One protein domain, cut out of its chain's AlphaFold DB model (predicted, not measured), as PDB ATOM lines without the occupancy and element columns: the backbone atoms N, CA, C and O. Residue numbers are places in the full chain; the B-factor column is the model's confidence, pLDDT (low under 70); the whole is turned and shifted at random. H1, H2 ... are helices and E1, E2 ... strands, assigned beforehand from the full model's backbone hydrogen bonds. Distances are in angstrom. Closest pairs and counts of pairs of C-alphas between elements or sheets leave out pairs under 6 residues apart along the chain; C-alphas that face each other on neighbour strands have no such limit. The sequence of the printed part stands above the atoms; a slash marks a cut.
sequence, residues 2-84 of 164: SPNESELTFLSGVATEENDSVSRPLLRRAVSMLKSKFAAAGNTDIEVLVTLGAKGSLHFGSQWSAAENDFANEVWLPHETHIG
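This is residues 2 to 84 of the 164 residues of the protein "Hypothetical protein" of Strombidinopsis acuminata (UniProt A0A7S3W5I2). A small sheet of three strands has the long helix H2 slantwise over one face, and the short helix H1 packs beside H2 near the E1 edge. These make two layers, helices on one face of a sheet, while the long loop of residues 61 to 79 passes along the side of H2 away from H1. The printed part has 83 residues, with H1, H2, E1, E2 and E3 in that order along the chain; the class is mixed, helices and strands, with 37 residues in named elements, under half. The antiparallel sheet has the order E1 - E2 - E3. The whole is compact, with a radius of gyration of the C-alphas of 11.7 A and spans of 34 by 25 by 22 A.

E1 (residues 48 to 51), E2 (57 to 60) and E3 (80 to 83) form a meander, each strand the antiparallel neighbour of the one before. In the hairpin E1 and E2, N 50 and O 58 are within hydrogen-bond range at 2.7 A; in the hairpin E2 and E3, N 59 and O 81 are at 2.8 A. H2 (residues 24 to 40) is on the sheet at a height over the sheet of 9.5 A, over E2 and only just over E1, where 3 of its C-alphas fall. It runs slantwise to the strands, at 41 degrees to E2 on the local plane. H1 (residues 5 to 12) is also on the sheet; the closest C-alphas of H1 and E1 are those of Glu 5 and Thr 51, 6.4 A apart. H1 and H2 touch, H2 with residues 30 to 37 alone; their closest C-alphas, of Ser 12 and Leu 34, are 4.8 A apart. They run the same way at a steep tilt of 39 degrees. In H1 and H2 every O i to N i+4 pair is within hydrogen-bond range.

H2 measures 24.2 A and H1 10.5 A from first to last C-alpha; E1 measures 9.8 A, E2 10.3 A and E3 10.4 A. H1 begins at C-alpha 5 (39.980, -30.666, -51.629), and E3 ends at C-alpha 83 (40.883, -22.358, -63.761).

The two C-alphas farthest apart, of Asn 19 and Gly 42, are 35.2 A apart. The printed part has no cut. The links H1 to H2 and E2 to E3 are long. No printed residue is under 70 in pLDDT.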
ATOM      1  N   SER A   2      50.307 -27.967 -52.653       96.94
ATOM      2  CA  SER A   2      49.231 -28.287 -53.610       96.94
ATOM      3  C   SER A   2      48.329 -29.447 -53.155       96.94
ATOM      4  O   SER A   2      48.483 -30.573 -53.642       96.94
ATOM      5  N   PRO A   3      47.428 -29.206 -52.183       97.62
ATOM      6  CA  PRO A   3      46.489 -30.223 -51.730       97.62
ATOM      7  C   PRO A   3      45.352 -30.433 -52.746       97.62
ATOM      8  O   PRO A   3      45.019 -29.534 -53.518       97.62
ATOM      9  N   ASN A   4      44.718 -31.600 -52.723       96.62
ATOM     10  CA  ASN A   4      43.342 -31.732 -53.203       96.62
ATOM     11  C   ASN A   4      42.342 -31.170 -52.168       96.62
ATOM     12  O   ASN A   4      42.733 -30.725 -51.089       96.62
ATOM     13  N   GLU A   5      41.055 -31.150 -52.508       96.19
ATOM     14  CA  GLU A   5      39.980 -30.666 -51.629       96.19
ATOM     15  C   GLU A   5      39.994 -31.348 -50.245       96.19
ATOM     16  O   GLU A   5      40.068 -30.671 -49.217       96.19
ATOM     17  N   SER A   6      40.035 -32.679 -50.197       95.12
ATOM     18  CA  SER A   6      39.904 -33.410 -48.934       95.12
ATOM     19  C   SER A   6      41.177 -33.313 -48.082       95.12
ATOM     20  O   SER A   6      41.121 -33.220 -46.854       95.12
ATOM     21  N   GLU A   7      42.344 -33.251 -48.729       97.75
ATOM     22  CA  GLU A   7      43.626 -32.916 -48.104       97.75
ATOM     23  C   GLU A   7      43.593 -31.503 -47.506       97.75
ATOM     24  O   GLU A   7      44.096 -31.297 -46.401       97.75
ATOM     25  N   LEU A   8      42.983 -30.525 -48.187       98.31
ATOM     26  CA  LEU A   8      42.822 -29.169 -47.661       98.31
ATOM     27  C   LEU A   8      41.915 -29.160 -46.424       98.31
ATOM     28  O   LEU A   8      42.278 -28.520 -45.432       98.31
ATOM     29  N   THR A   9      40.800 -29.898 -46.436       98.06
ATOM     30  CA  THR A   9      39.964 -30.088 -45.238       98.06
ATOM     31  C   THR A   9      40.790 -30.657 -44.085       98.06
ATOM     32  O   THR A   9      40.818 -30.084 -42.995       98.06
ATOM     33  N   PHE A  10      41.539 -31.735 -44.329       97.88
ATOM     34  CA  PHE A  10      42.363 -32.384 -43.308       97.88
ATOM     35  C   PHE A  10      43.448 -31.454 -42.738       97.88
ATOM     36  O   PHE A  10      43.594 -31.322 -41.521       97.88
ATOM     37  N   LEU A  11      44.199 -30.767 -43.604       97.25
ATOM     38  CA  LEU A  11      45.306 -29.894 -43.205       97.25
ATOM     39  C   LEU A  11      44.821 -28.622 -42.497       97.25
ATOM     40  O   LEU A  11      45.449 -28.158 -41.538       97.25
ATOM     41  N   SER A  12      43.707 -28.039 -42.946       97.44
ATOM     42  CA  SER A  12      43.154 -26.807 -42.372       97.44
ATOM     43  C   SER A  12      42.318 -27.068 -41.114       97.44
ATOM     44  O   SER A  12      42.374 -26.268 -40.179       97.44
ATOM     45  N   GLY A  13      41.636 -28.213 -41.026       97.69
ATOM     46  CA  GLY A  13      40.609 -28.487 -40.016       97.69
ATOM     47  C   GLY A  13      39.288 -27.754 -40.279       97.69
ATOM     48  O   GLY A  13      38.479 -27.616 -39.365       97.69
ATOM     49  N   VAL A  14      39.088 -27.246 -41.497       97.56
ATOM     50  CA  VAL A  14      37.888 -26.529 -41.940       97.56
ATOM     51  C   VAL A  14      37.268 -27.325 -43.077       97.56
ATOM     52  O   VAL A  14      37.971 -27.661 -44.022       97.56
ATOM     53  N   ALA A  15      35.970 -27.616 -42.994       96.94
ATOM     54  CA  ALA A  15      35.248 -28.253 -44.092       96.94
ATOM     55  C   ALA A  15      35.299 -27.376 -45.351       96.94
ATOM     56  O   ALA A  15      35.213 -26.155 -45.238       96.94
ATOM     57  N   THR A  16      35.409 -27.995 -46.525       96.44
ATOM     58  CA  THR A  16      35.439 -27.307 -47.831       96.44
ATOM     59  C   THR A  16      34.196 -27.543 -48.691       96.44
ATOM     60  O   THR A  16      34.056 -26.944 -49.761       96.44
ATOM     61  N   GLU A  17      33.252 -28.329 -48.179       94.62
ATOM     62  CA  GLU A  17      31.984 -28.659 -48.824       94.62
ATOM     63  C   GLU A  17      30.783 -28.250 -47.968       94.62
ATOM     64  O   GLU A  17      30.824 -28.273 -46.736       94.62
ATOM     65  N   GLU A  18      29.693 -27.905 -48.647       93.00
ATOM     66  CA  GLU A  18      28.370 -27.679 -48.077       93.00
ATOM     67  C   GLU A  18      27.332 -28.332 -49.001       93.00
ATOM     68  O   GLU A  18      27.376 -28.143 -50.216       93.00
ATOM     69  N   ASN A  19      26.401 -29.117 -48.447       89.69
ATOM     70  CA  ASN A  19      25.390 -29.861 -49.219       89.69
ATOM     71  C   ASN A  19      25.986 -30.723 -50.357       89.69
ATOM     72  O   ASN A  19      25.495 -30.683 -51.485       89.69
ATOM     73  N   ASP A  20      27.061 -31.465 -50.066       85.62
ATOM     74  CA  ASP A  20      27.783 -32.332 -51.017       85.62
ATOM     75  C   ASP A  20      28.355 -31.590 -52.246       85.62
ATOM     76  O   ASP A  20      28.582 -32.174 -53.309       85.62
ATOM     77  N   SER A  21      28.579 -30.277 -52.120       88.81
ATOM     78  CA  SER A  21      29.188 -29.438 -53.147       88.81
ATOM     79  C   SER A  21      30.316 -28.595 -52.565       88.81
ATOM     80  O   SER A  21      30.217 -28.036 -51.474       88.81
ATOM     81  N   VAL A  22      31.392 -28.460 -53.337       92.06
ATOM     82  CA  VAL A  22      32.515 -27.585 -53.006       92.06
ATOM     83  C   VAL A  22      32.033 -26.136 -52.902       92.06
ATOM     84  O   VAL A  22      31.506 -25.571 -53.866       92.06
ATOM     85  N   SER A  23      32.270 -25.530 -51.739       93.81
ATOM     86  CA  SER A  23      31.855 -24.167 -51.411       93.81
ATOM     87  C   SER A  23      33.054 -23.228 -51.462       93.81
ATOM     88  O   SER A  23      34.050 -23.406 -50.754       93.81
ATOM     89  N   ARG A  24      32.976 -22.189 -52.300       93.75
ATOM     90  CA  ARG A  24      34.070 -21.210 -52.427       93.75
ATOM     91  C   ARG A  24      34.336 -20.450 -51.116       93.75
ATOM     92  O   ARG A  24      35.510 -20.319 -50.763       93.75
ATOM     93  N   PRO A  25      33.322 -19.974 -50.367       95.56
ATOM     94  CA  PRO A  25      33.551 -19.375 -49.051       95.56
ATOM     95  C   PRO A  25      34.298 -20.307 -48.091       95.56
ATOM     96  O   PRO A  25      35.236 -19.880 -47.413       95.56
ATOM     97  N   LEU A  26      33.937 -21.592 -48.078       96.69
ATOM     98  CA  LEU A  26      34.589 -22.592 -47.237       96.69
ATOM     99  C   LEU A  26      36.030 -22.884 -47.678       96.69
ATOM    100  O   LEU A  26      36.922 -22.935 -46.833       96.69
ATOM    101  N   LEU A  27      36.295 -22.967 -48.985       96.88
ATOM    102  CA  LEU A  27      37.653 -23.073 -49.528       96.88
ATOM    103  C   LEU A  27      38.536 -21.896 -49.103       96.88
ATOM    104  O   LEU A  27      39.646 -22.105 -48.615       96.88
ATOM    105  N   ARG A  28      38.043 -20.656 -49.228       97.31
ATOM    106  CA  ARG A  28      38.780 -19.461 -48.785       97.31
ATOM    107  C   ARG A  28      39.077 -19.513 -47.289       97.31
ATOM    108  O   ARG A  28      40.205 -19.235 -46.876       97.31
ATOM    109  N   ARG A  29      38.102 -19.921 -46.474       97.75
ATOM    110  CA  ARG A  29      38.287 -20.077 -45.027       97.75
ATOM    111  C   ARG A  29      39.323 -21.151 -44.696       97.75
ATOM    112  O   ARG A  29      40.202 -20.913 -43.867       97.75
ATOM    113  N   ALA A  30      39.267 -22.300 -45.366       98.25
ATOM    114  CA  ALA A  30      40.228 -23.383 -45.201       98.25
ATOM    115  C   ALA A  30      41.652 -22.946 -45.577       98.25
ATOM    116  O   ALA A  30      42.596 -23.205 -44.828       98.25
ATOM    117  N   VAL A  31      41.815 -22.210 -46.680       98.31
ATOM    118  CA  VAL A  31      43.112 -21.654 -47.094       98.31
ATOM    119  C   VAL A  31      43.617 -20.601 -46.111       98.31
ATOM    120  O   VAL A  31      44.792 -20.639 -45.748       98.31
ATOM    121  N   SER A  32      42.755 -19.709 -45.621       97.88
ATOM    122  CA  SER A  32      43.118 -18.716 -44.599       97.88
ATOM    123  C   SER A  32      43.612 -19.386 -43.308       97.88
ATOM    124  O   SER A  32      44.675 -19.041 -42.776       97.88
ATOM    125  N   MET A  33      42.912 -20.432 -42.854       97.88
ATOM    126  CA  MET A  33      43.331 -21.236 -41.702       97.88
ATOM    127  C   MET A  33      44.649 -21.970 -41.953       97.88
ATOM    128  O   MET A  33      45.518 -21.986 -41.081       97.88
ATOM    129  N   LEU A  34      44.836 -22.546 -43.142       97.94
ATOM    130  CA  LEU A  34      46.076 -23.226 -43.499       97.94
ATOM    131  C   LEU A  34      47.263 -22.254 -43.526       97.94
ATOM    132  O   LEU A  34      48.277 -22.523 -42.884       97.94
ATOM    133  N   LYS A  35      47.127 -21.094 -44.183       97.62
ATOM    134  CA  LYS A  35      48.164 -20.047 -44.201       97.62
ATOM    135  C   LYS A  35      48.497 -19.551 -42.793       97.62
ATOM    136  O   LYS A  35      49.672 -19.394 -42.478       97.62
ATOM    137  N   SER A  36      47.501 -19.421 -41.914       96.81
ATOM    138  CA  SER A  36      47.718 -19.069 -40.503       96.81
ATOM    139  C   SER A  36      48.526 -20.129 -39.740       96.81
ATOM    140  O   SER A  36      49.403 -19.777 -38.953       96.81
ATOM    141  N   LYS A  37      48.297 -21.427 -39.996       97.19
ATOM    142  CA  LYS A  37      49.105 -22.515 -39.409       97.19
ATOM    143  C   LYS A  37      50.562 -22.467 -39.875       97.19
ATOM    144  O   LYS A  37      51.460 -22.615 -39.051       97.19
ATOM    145  N   PHE A  38      50.806 -22.232 -41.166       97.25
ATOM    146  CA  PHE A  38      52.168 -22.067 -41.692       97.25
ATOM    147  C   PHE A  38      52.858 -20.828 -41.111       97.25
ATOM    148  O   PHE A  38      54.007 -20.921 -40.681       97.25
ATOM    149  N   ALA A  39      52.141 -19.705 -41.000       96.75
ATOM    150  CA  ALA A  39      52.657 -18.487 -40.383       96.75
ATOM    151  C   ALA A  39      53.039 -18.707 -38.909       96.75
ATOM    152  O   ALA A  39      54.118 -18.295 -38.488       96.75
ATOM    153  N   ALA A  40      52.210 -19.424 -38.142       97.44
ATOM    154  CA  ALA A  40      52.513 -19.799 -36.758       97.44
ATOM    155  C   ALA A  40      53.741 -20.722 -36.639       97.44
ATOM    156  O   ALA A  40      54.442 -20.691 -35.631       97.44
ATOM    157  N   ALA A  41      54.031 -21.509 -37.679       96.75
ATOM    158  CA  ALA A  41      55.246 -22.315 -37.796       96.75
ATOM    159  C   ALA A  41      56.456 -21.531 -38.355       96.75
ATOM    160  O   ALA A  41      57.509 -22.120 -38.592       96.75
ATOM    161  N   GLY A  42      56.324 -20.216 -38.567       97.31
ATOM    162  CA  GLY A  42      57.396 -19.337 -39.036       97.31
ATOM    163  C   GLY A  42      57.535 -19.232 -40.557       97.31
ATOM    164  O   GLY A  42      58.506 -18.644 -41.026       97.31
ATOM    165  N   ASN A  43      56.591 -19.770 -41.334       96.19
ATOM    166  CA  ASN A  43      56.587 -19.652 -42.791       96.19
ATOM    167  C   ASN A  43      55.381 -18.834 -43.276       96.19
ATOM    168  O   ASN A  43      54.264 -19.338 -43.365       96.19
ATOM    169  N   THR A  44      55.609 -17.563 -43.600       93.94
ATOM    170  CA  THR A  44      54.569 -16.650 -44.101       93.94
ATOM    171  C   THR A  44      54.498 -16.588 -45.625       93.94
ATOM    172  O   THR A  44      53.550 -16.020 -46.160       93.94
ATOM    173  N   ASP A  45      55.473 -17.162 -46.329       96.25
ATOM    174  CA  ASP A  45      55.595 -17.086 -47.784       96.25
ATOM    175  C   ASP A  45      55.201 -18.421 -48.419       96.25
ATOM    176  O   ASP A  45      56.029 -19.207 -48.880       96.25
ATOM    177  N   ILE A  46      53.899 -18.716 -48.365       96.56
ATOM    178  CA  ILE A  46      53.347 -19.929 -48.968       96.56
ATOM    179  C   ILE A  46      52.237 -19.634 -49.965       96.56
ATOM    180  O   ILE A  46      51.298 -18.886 -49.690       96.56
ATOM    181  N   GLU A  47      52.300 -20.317 -51.097       97.56
ATOM    182  CA  GLU A  47      51.220 -20.393 -52.075       97.56
ATOM    183  C   GLU A  47      50.435 -21.694 -51.900       97.56
ATOM    184  O   GLU A  47      50.992 -22.722 -51.489       97.56
ATOM    185  N   VAL A  48      49.141 -21.668 -52.213       98.50
ATOM    186  CA  VAL A  48      48.259 -22.836 -52.112       98.50
ATOM    187  C   VAL A  48      47.571 -23.068 -53.452       98.50
ATOM    188  O   VAL A  48      46.781 -22.241 -53.888       98.50
ATOM    189  N   LEU A  49      47.867 -24.201 -54.092       98.44
ATOM    190  CA  LEU A  49      47.247 -24.642 -55.344       98.44
ATOM    191  C   LEU A  49      46.331 -25.840 -55.082       98.44
ATOM    192  O   LEU A  49      46.804 -26.969 -54.966       98.44
ATOM    193  N   VAL A  50      45.032 -25.593 -54.976       98.06
ATOM    194  CA  VAL A  50      44.023 -26.601 -54.655       98.06
ATOM    195  C   VAL A  50      43.497 -27.248 -55.933       98.06
ATOM    196  O   VAL A  50      42.982 -26.553 -56.810       98.06
ATOM    197  N   THR A  51      43.584 -28.574 -56.037       96.81
ATOM    198  CA  THR A  51      42.937 -29.336 -57.120       96.81
ATOM    199  C   THR A  51      41.553 -29.812 -56.687       96.81
ATOM    200  O   THR A  51      41.422 -30.441 -55.637       96.81
ATOM    201  N   LEU A  52      40.535 -29.564 -57.510       95.44
ATOM    202  CA  LEU A  52      39.119 -29.756 -57.170       95.44
ATOM    203  C   LEU A  52      38.433 -30.781 -58.093       95.44
ATOM    204  O   LEU A  52      37.216 -30.765 -58.274       95.44
ATOM    205  N   GLY A  53      39.214 -31.655 -58.736       91.88
ATOM    206  CA  GLY A  53      38.710 -32.672 -59.659       91.88
ATOM    207  C   GLY A  53      37.872 -32.065 -60.788       91.88
ATOM    208  O   GLY A  53      38.342 -31.209 -61.536       91.88
ATOM    209  N   ALA A  54      36.604 -32.470 -60.883       90.38
ATOM    210  CA  ALA A  54      35.655 -31.969 -61.882       90.38
ATOM    211  C   ALA A  54      35.235 -30.495 -61.680       90.38
ATOM    212  O   ALA A  54      34.420 -29.978 -62.441       90.38
ATOM    213  N   LYS A  55      35.771 -29.812 -60.662       92.69
ATOM    214  CA  LYS A  55      35.595 -28.375 -60.411       92.69
ATOM    215  C   LYS A  55      36.865 -27.560 -60.698       92.69
ATOM    216  O   LYS A  55      36.949 -26.405 -60.300       92.69
ATOM    217  N   GLY A  56      37.848 -28.138 -61.389       95.25
ATOM    218  CA  GLY A  56      39.041 -27.416 -61.830       95.25
ATOM    219  C   GLY A  56      40.064 -27.219 -60.712       95.25
ATOM    220  O   GLY A  56      40.385 -28.153 -59.973       95.25
ATOM    221  N   SER A  57      40.627 -26.015 -60.612       97.06
ATOM    222  CA  SER A  57      41.659 -25.688 -59.623       97.06
ATOM    223  C   SER A  57      41.627 -24.226 -59.186       97.06
ATOM    224  O   SER A  57      41.230 -23.337 -59.942       97.06
ATOM    225  N   LEU A  58      42.091 -23.984 -57.958       97.31
ATOM    226  CA  LEU A  58      42.234 -22.653 -57.373       97.31
ATOM    227  C   LEU A  58      43.656 -22.430 -56.880       97.31
ATOM    228  O   LEU A  58      44.215 -23.265 -56.176       97.31
ATOM    229  N   HIS A  59      44.218 -21.276 -57.205       98.44
ATOM    230  CA  HIS A  59      45.493 -20.819 -56.688       98.44
ATOM    231  C   HIS A  59      45.306 -19.607 -55.783       98.44
ATOM    232  O   HIS A  59      44.621 -18.651 -56.145       98.44
ATOM    233  N   PHE A  60      45.982 -19.635 -54.641       98.44
ATOM    234  CA  PHE A  60      46.068 -18.551 -53.677       98.44
ATOM    235  C   PHE A  60      47.540 -18.186 -53.505       98.44
ATOM    236  O   PHE A  60      48.311 -18.951 -52.918       98.44
ATOM    237  N   GLY A  61      47.929 -17.027 -54.037       98.00
ATOM    238  CA  GLY A  61      49.311 -16.549 -53.994       98.00
ATOM    239  C   GLY A  61      49.801 -16.272 -52.577       98.00
ATOM    240  O   GLY A  61      49.025 -16.250 -51.613       98.00
ATOM    241  N   SER A  62      51.102 -16.032 -52.426       96.81
ATOM    242  CA  SER A  62      51.704 -15.823 -51.104       96.81
ATOM    243  C   SER A  62      51.101 -14.617 -50.387       96.81
ATOM    244  O   SER A  62      50.771 -14.711 -49.206       96.81
ATOM    245  N   GLN A  63      50.808 -13.563 -51.148       96.56
ATOM    246  CA  GLN A  63      50.164 -12.326 -50.705       96.56
ATOM    247  C   GLN A  63      48.634 -12.414 -50.579       96.56
ATOM    248  O   GLN A  63      48.003 -11.433 -50.193       96.56
ATOM    249  N   TRP A  64      48.014 -13.556 -50.903       97.88
ATOM    250  CA  TRP A  64      46.570 -13.712 -50.743       97.88
ATOM    251  C   TRP A  64      46.175 -13.657 -49.264       97.88
ATOM    252  O   TRP A  64      46.726 -14.382 -48.428       97.88
ATOM    253  N   SER A  65      45.177 -12.834 -48.959       94.81
ATOM    254  CA  SER A  65      44.549 -12.718 -47.646       94.81
ATOM    255  C   SER A  65      43.077 -12.362 -47.812       94.81
ATOM    256  O   SER A  65      42.713 -11.705 -48.786       94.81
ATOM    257  N   ALA A  66      42.255 -12.738 -46.841       94.19
ATOM    258  CA  ALA A  66      40.832 -12.433 -46.822       94.19
ATOM    259  C   ALA A  66      40.365 -12.233 -45.376       94.19
ATOM    260  O   ALA A  66      40.780 -12.978 -44.481       94.19
ATOM    261  N   ALA A  67      39.517 -11.233 -45.153       92.25
ATOM    262  CA  ALA A  67      38.766 -11.059 -43.918       92.25
ATOM    263  C   ALA A  67      37.472 -11.897 -43.948       92.25
ATOM    264  O   ALA A  67      37.053 -12.386 -44.995       92.25
ATOM    265  N   GLU A  68      36.812 -12.061 -42.798       89.06
ATOM    266  CA  GLU A  68      35.589 -12.882 -42.684       89.06
ATOM    267  C   GLU A  68      34.474 -12.446 -43.652       89.06
ATOM    268  O   GLU A  68      33.764 -13.277 -44.214       89.06
ATOM    269  N   ASN A  69      34.343 -11.143 -43.909       92.00
ATOM    270  CA  ASN A  69      33.373 -10.604 -44.863       92.00
ATOM    271  C   ASN A  69      33.747 -10.853 -46.336       92.00
ATOM    272  O   ASN A  69      32.872 -10.772 -47.196       92.00
ATOM    273  N   ASP A  70      35.010 -11.167 -46.640       92.62
ATOM    274  CA  ASP A  70      35.468 -11.413 -48.011       92.62
ATOM    275  C   ASP A  70      35.142 -12.834 -48.487       92.62
ATOM    276  O   ASP A  70      35.057 -13.082 -49.691       92.62
ATOM    277  N   PHE A  71      34.938 -13.790 -47.575       92.25
ATOM    278  CA  PHE A  71      34.740 -15.194 -47.947       92.25
ATOM    279  C   PHE A  71      33.515 -15.401 -48.836       92.25
ATOM    280  O   PHE A  71      33.607 -16.113 -49.836       92.25
ATOM    281  N   ALA A  72      32.415 -14.714 -48.529       90.38
ATOM    282  CA  ALA A  72      31.176 -14.762 -49.301       90.38
ATOM    283  C   ALA A  72      31.212 -13.937 -50.602       90.38
ATOM    284  O   ALA A  72      30.253 -13.979 -51.367       90.38
ATOM    285  N   ASN A  73      32.282 -13.176 -50.870       87.38
ATOM    286  CA  ASN A  73      32.339 -12.305 -52.041       87.38
ATOM    287  C   ASN A  73      32.282 -13.119 -53.343       87.38
ATOM    288  O   ASN A  73      33.057 -14.058 -53.537       87.38
ATOM    289  N   GLU A  74      31.399 -12.735 -54.261       85.88
ATOM    290  CA  GLU A  74      31.261 -13.440 -55.531       85.88
ATOM    291  C   GLU A  74      32.409 -13.181 -56.512       85.88
ATOM    292  O   GLU A  74      32.650 -13.980 -57.422       85.88
ATOM    293  N   VAL A  75      33.143 -12.090 -56.299       89.88
ATOM    294  CA  VAL A  75      34.292 -11.689 -57.106       89.88
ATOM    295  C   VAL A  75      35.561 -12.374 -56.595       89.88
ATOM    296  O   VAL A  75      35.742 -12.587 -55.393       89.88
ATOM    297  N   TRP A  76      36.457 -12.726 -57.518       91.56
ATOM    298  CA  TRP A  76      37.794 -13.226 -57.194       91.56
ATOM    299  C   TRP A  76      38.614 -12.150 -56.478       91.56
ATOM    300  O   TRP A  76      38.671 -11.004 -56.926       91.56
ATOM    301  N   LEU A  77      39.239 -12.516 -55.361       95.44
ATOM    302  CA  LEU A  77      40.060 -11.595 -54.582       95.44
ATOM    303  C   LEU A  77      41.442 -11.416 -55.236       95.44
ATOM    304  O   LEU A  77      41.878 -12.261 -56.024       95.44
ATOM    305  N   PRO A  78      42.180 -10.341 -54.914       96.75
ATOM    306  CA  PRO A  78      43.570 -10.205 -55.340       96.75
ATOM    307  C   PRO A  78      44.400 -11.439 -54.966       96.75
ATOM    308  O   PRO A  78      44.287 -11.952 -53.855       96.75
ATOM    309  N   HIS A  79      45.254 -11.901 -55.886       97.50
ATOM    310  CA  HIS A  79      46.073 -13.117 -55.743       97.50
ATOM    311  C   HIS A  79      45.284 -14.436 -55.649       97.50
ATOM    312  O   HIS A  79      45.850 -15.460 -55.268       97.50
ATOM    313  N   GLU A  80      44.004 -14.427 -56.016       97.06
ATOM    314  CA  GLU A  80      43.181 -15.619 -56.211       97.06
ATOM    315  C   GLU A  80      43.028 -15.882 -57.713       97.06
ATOM    316  O   GLU A  80      42.744 -14.976 -58.494       97.06
ATOM    317  N   THR A  81      43.254 -17.114 -58.159       96.19
ATOM    318  CA  THR A  81      43.121 -17.486 -59.574       96.19
ATOM    319  C   THR A  81      42.378 -18.800 -59.694       96.19
ATOM    320  O   THR A  81      42.768 -19.792 -59.088       96.19
ATOM    321  N   HIS A  82      41.319 -18.806 -60.498       95.25
ATOM    322  CA  HIS A  82      40.524 -19.987 -60.797       95.25
ATOM    323  C   HIS A  82      40.741 -20.421 -62.242       95.25
ATOM    324  O   HIS A  82      40.681 -19.592 -63.149       95.25
ATOM    325  N   ILE A  83      40.944 -21.720 -62.449       96.62
ATOM    326  CA  ILE A  83      40.883 -22.358 -63.761       96.62
ATOM    327  C   ILE A  83      39.853 -23.474 -63.685       96.62
ATOM    328  O   ILE A  83      39.982 -24.370 -62.853       96.62
ATOM    329  N   GLY A  84      38.862 -23.420 -64.576       95.50
ATOM    330  CA  GLY A  84      37.828 -24.436 -64.689       95.50
ATOM    331  C   GLY A  84      38.315 -25.738 -65.332       95.50
ATOM    332  O   GLY A  84      39.461 -26.161 -65.149       95.50
TER     333      GLY A  84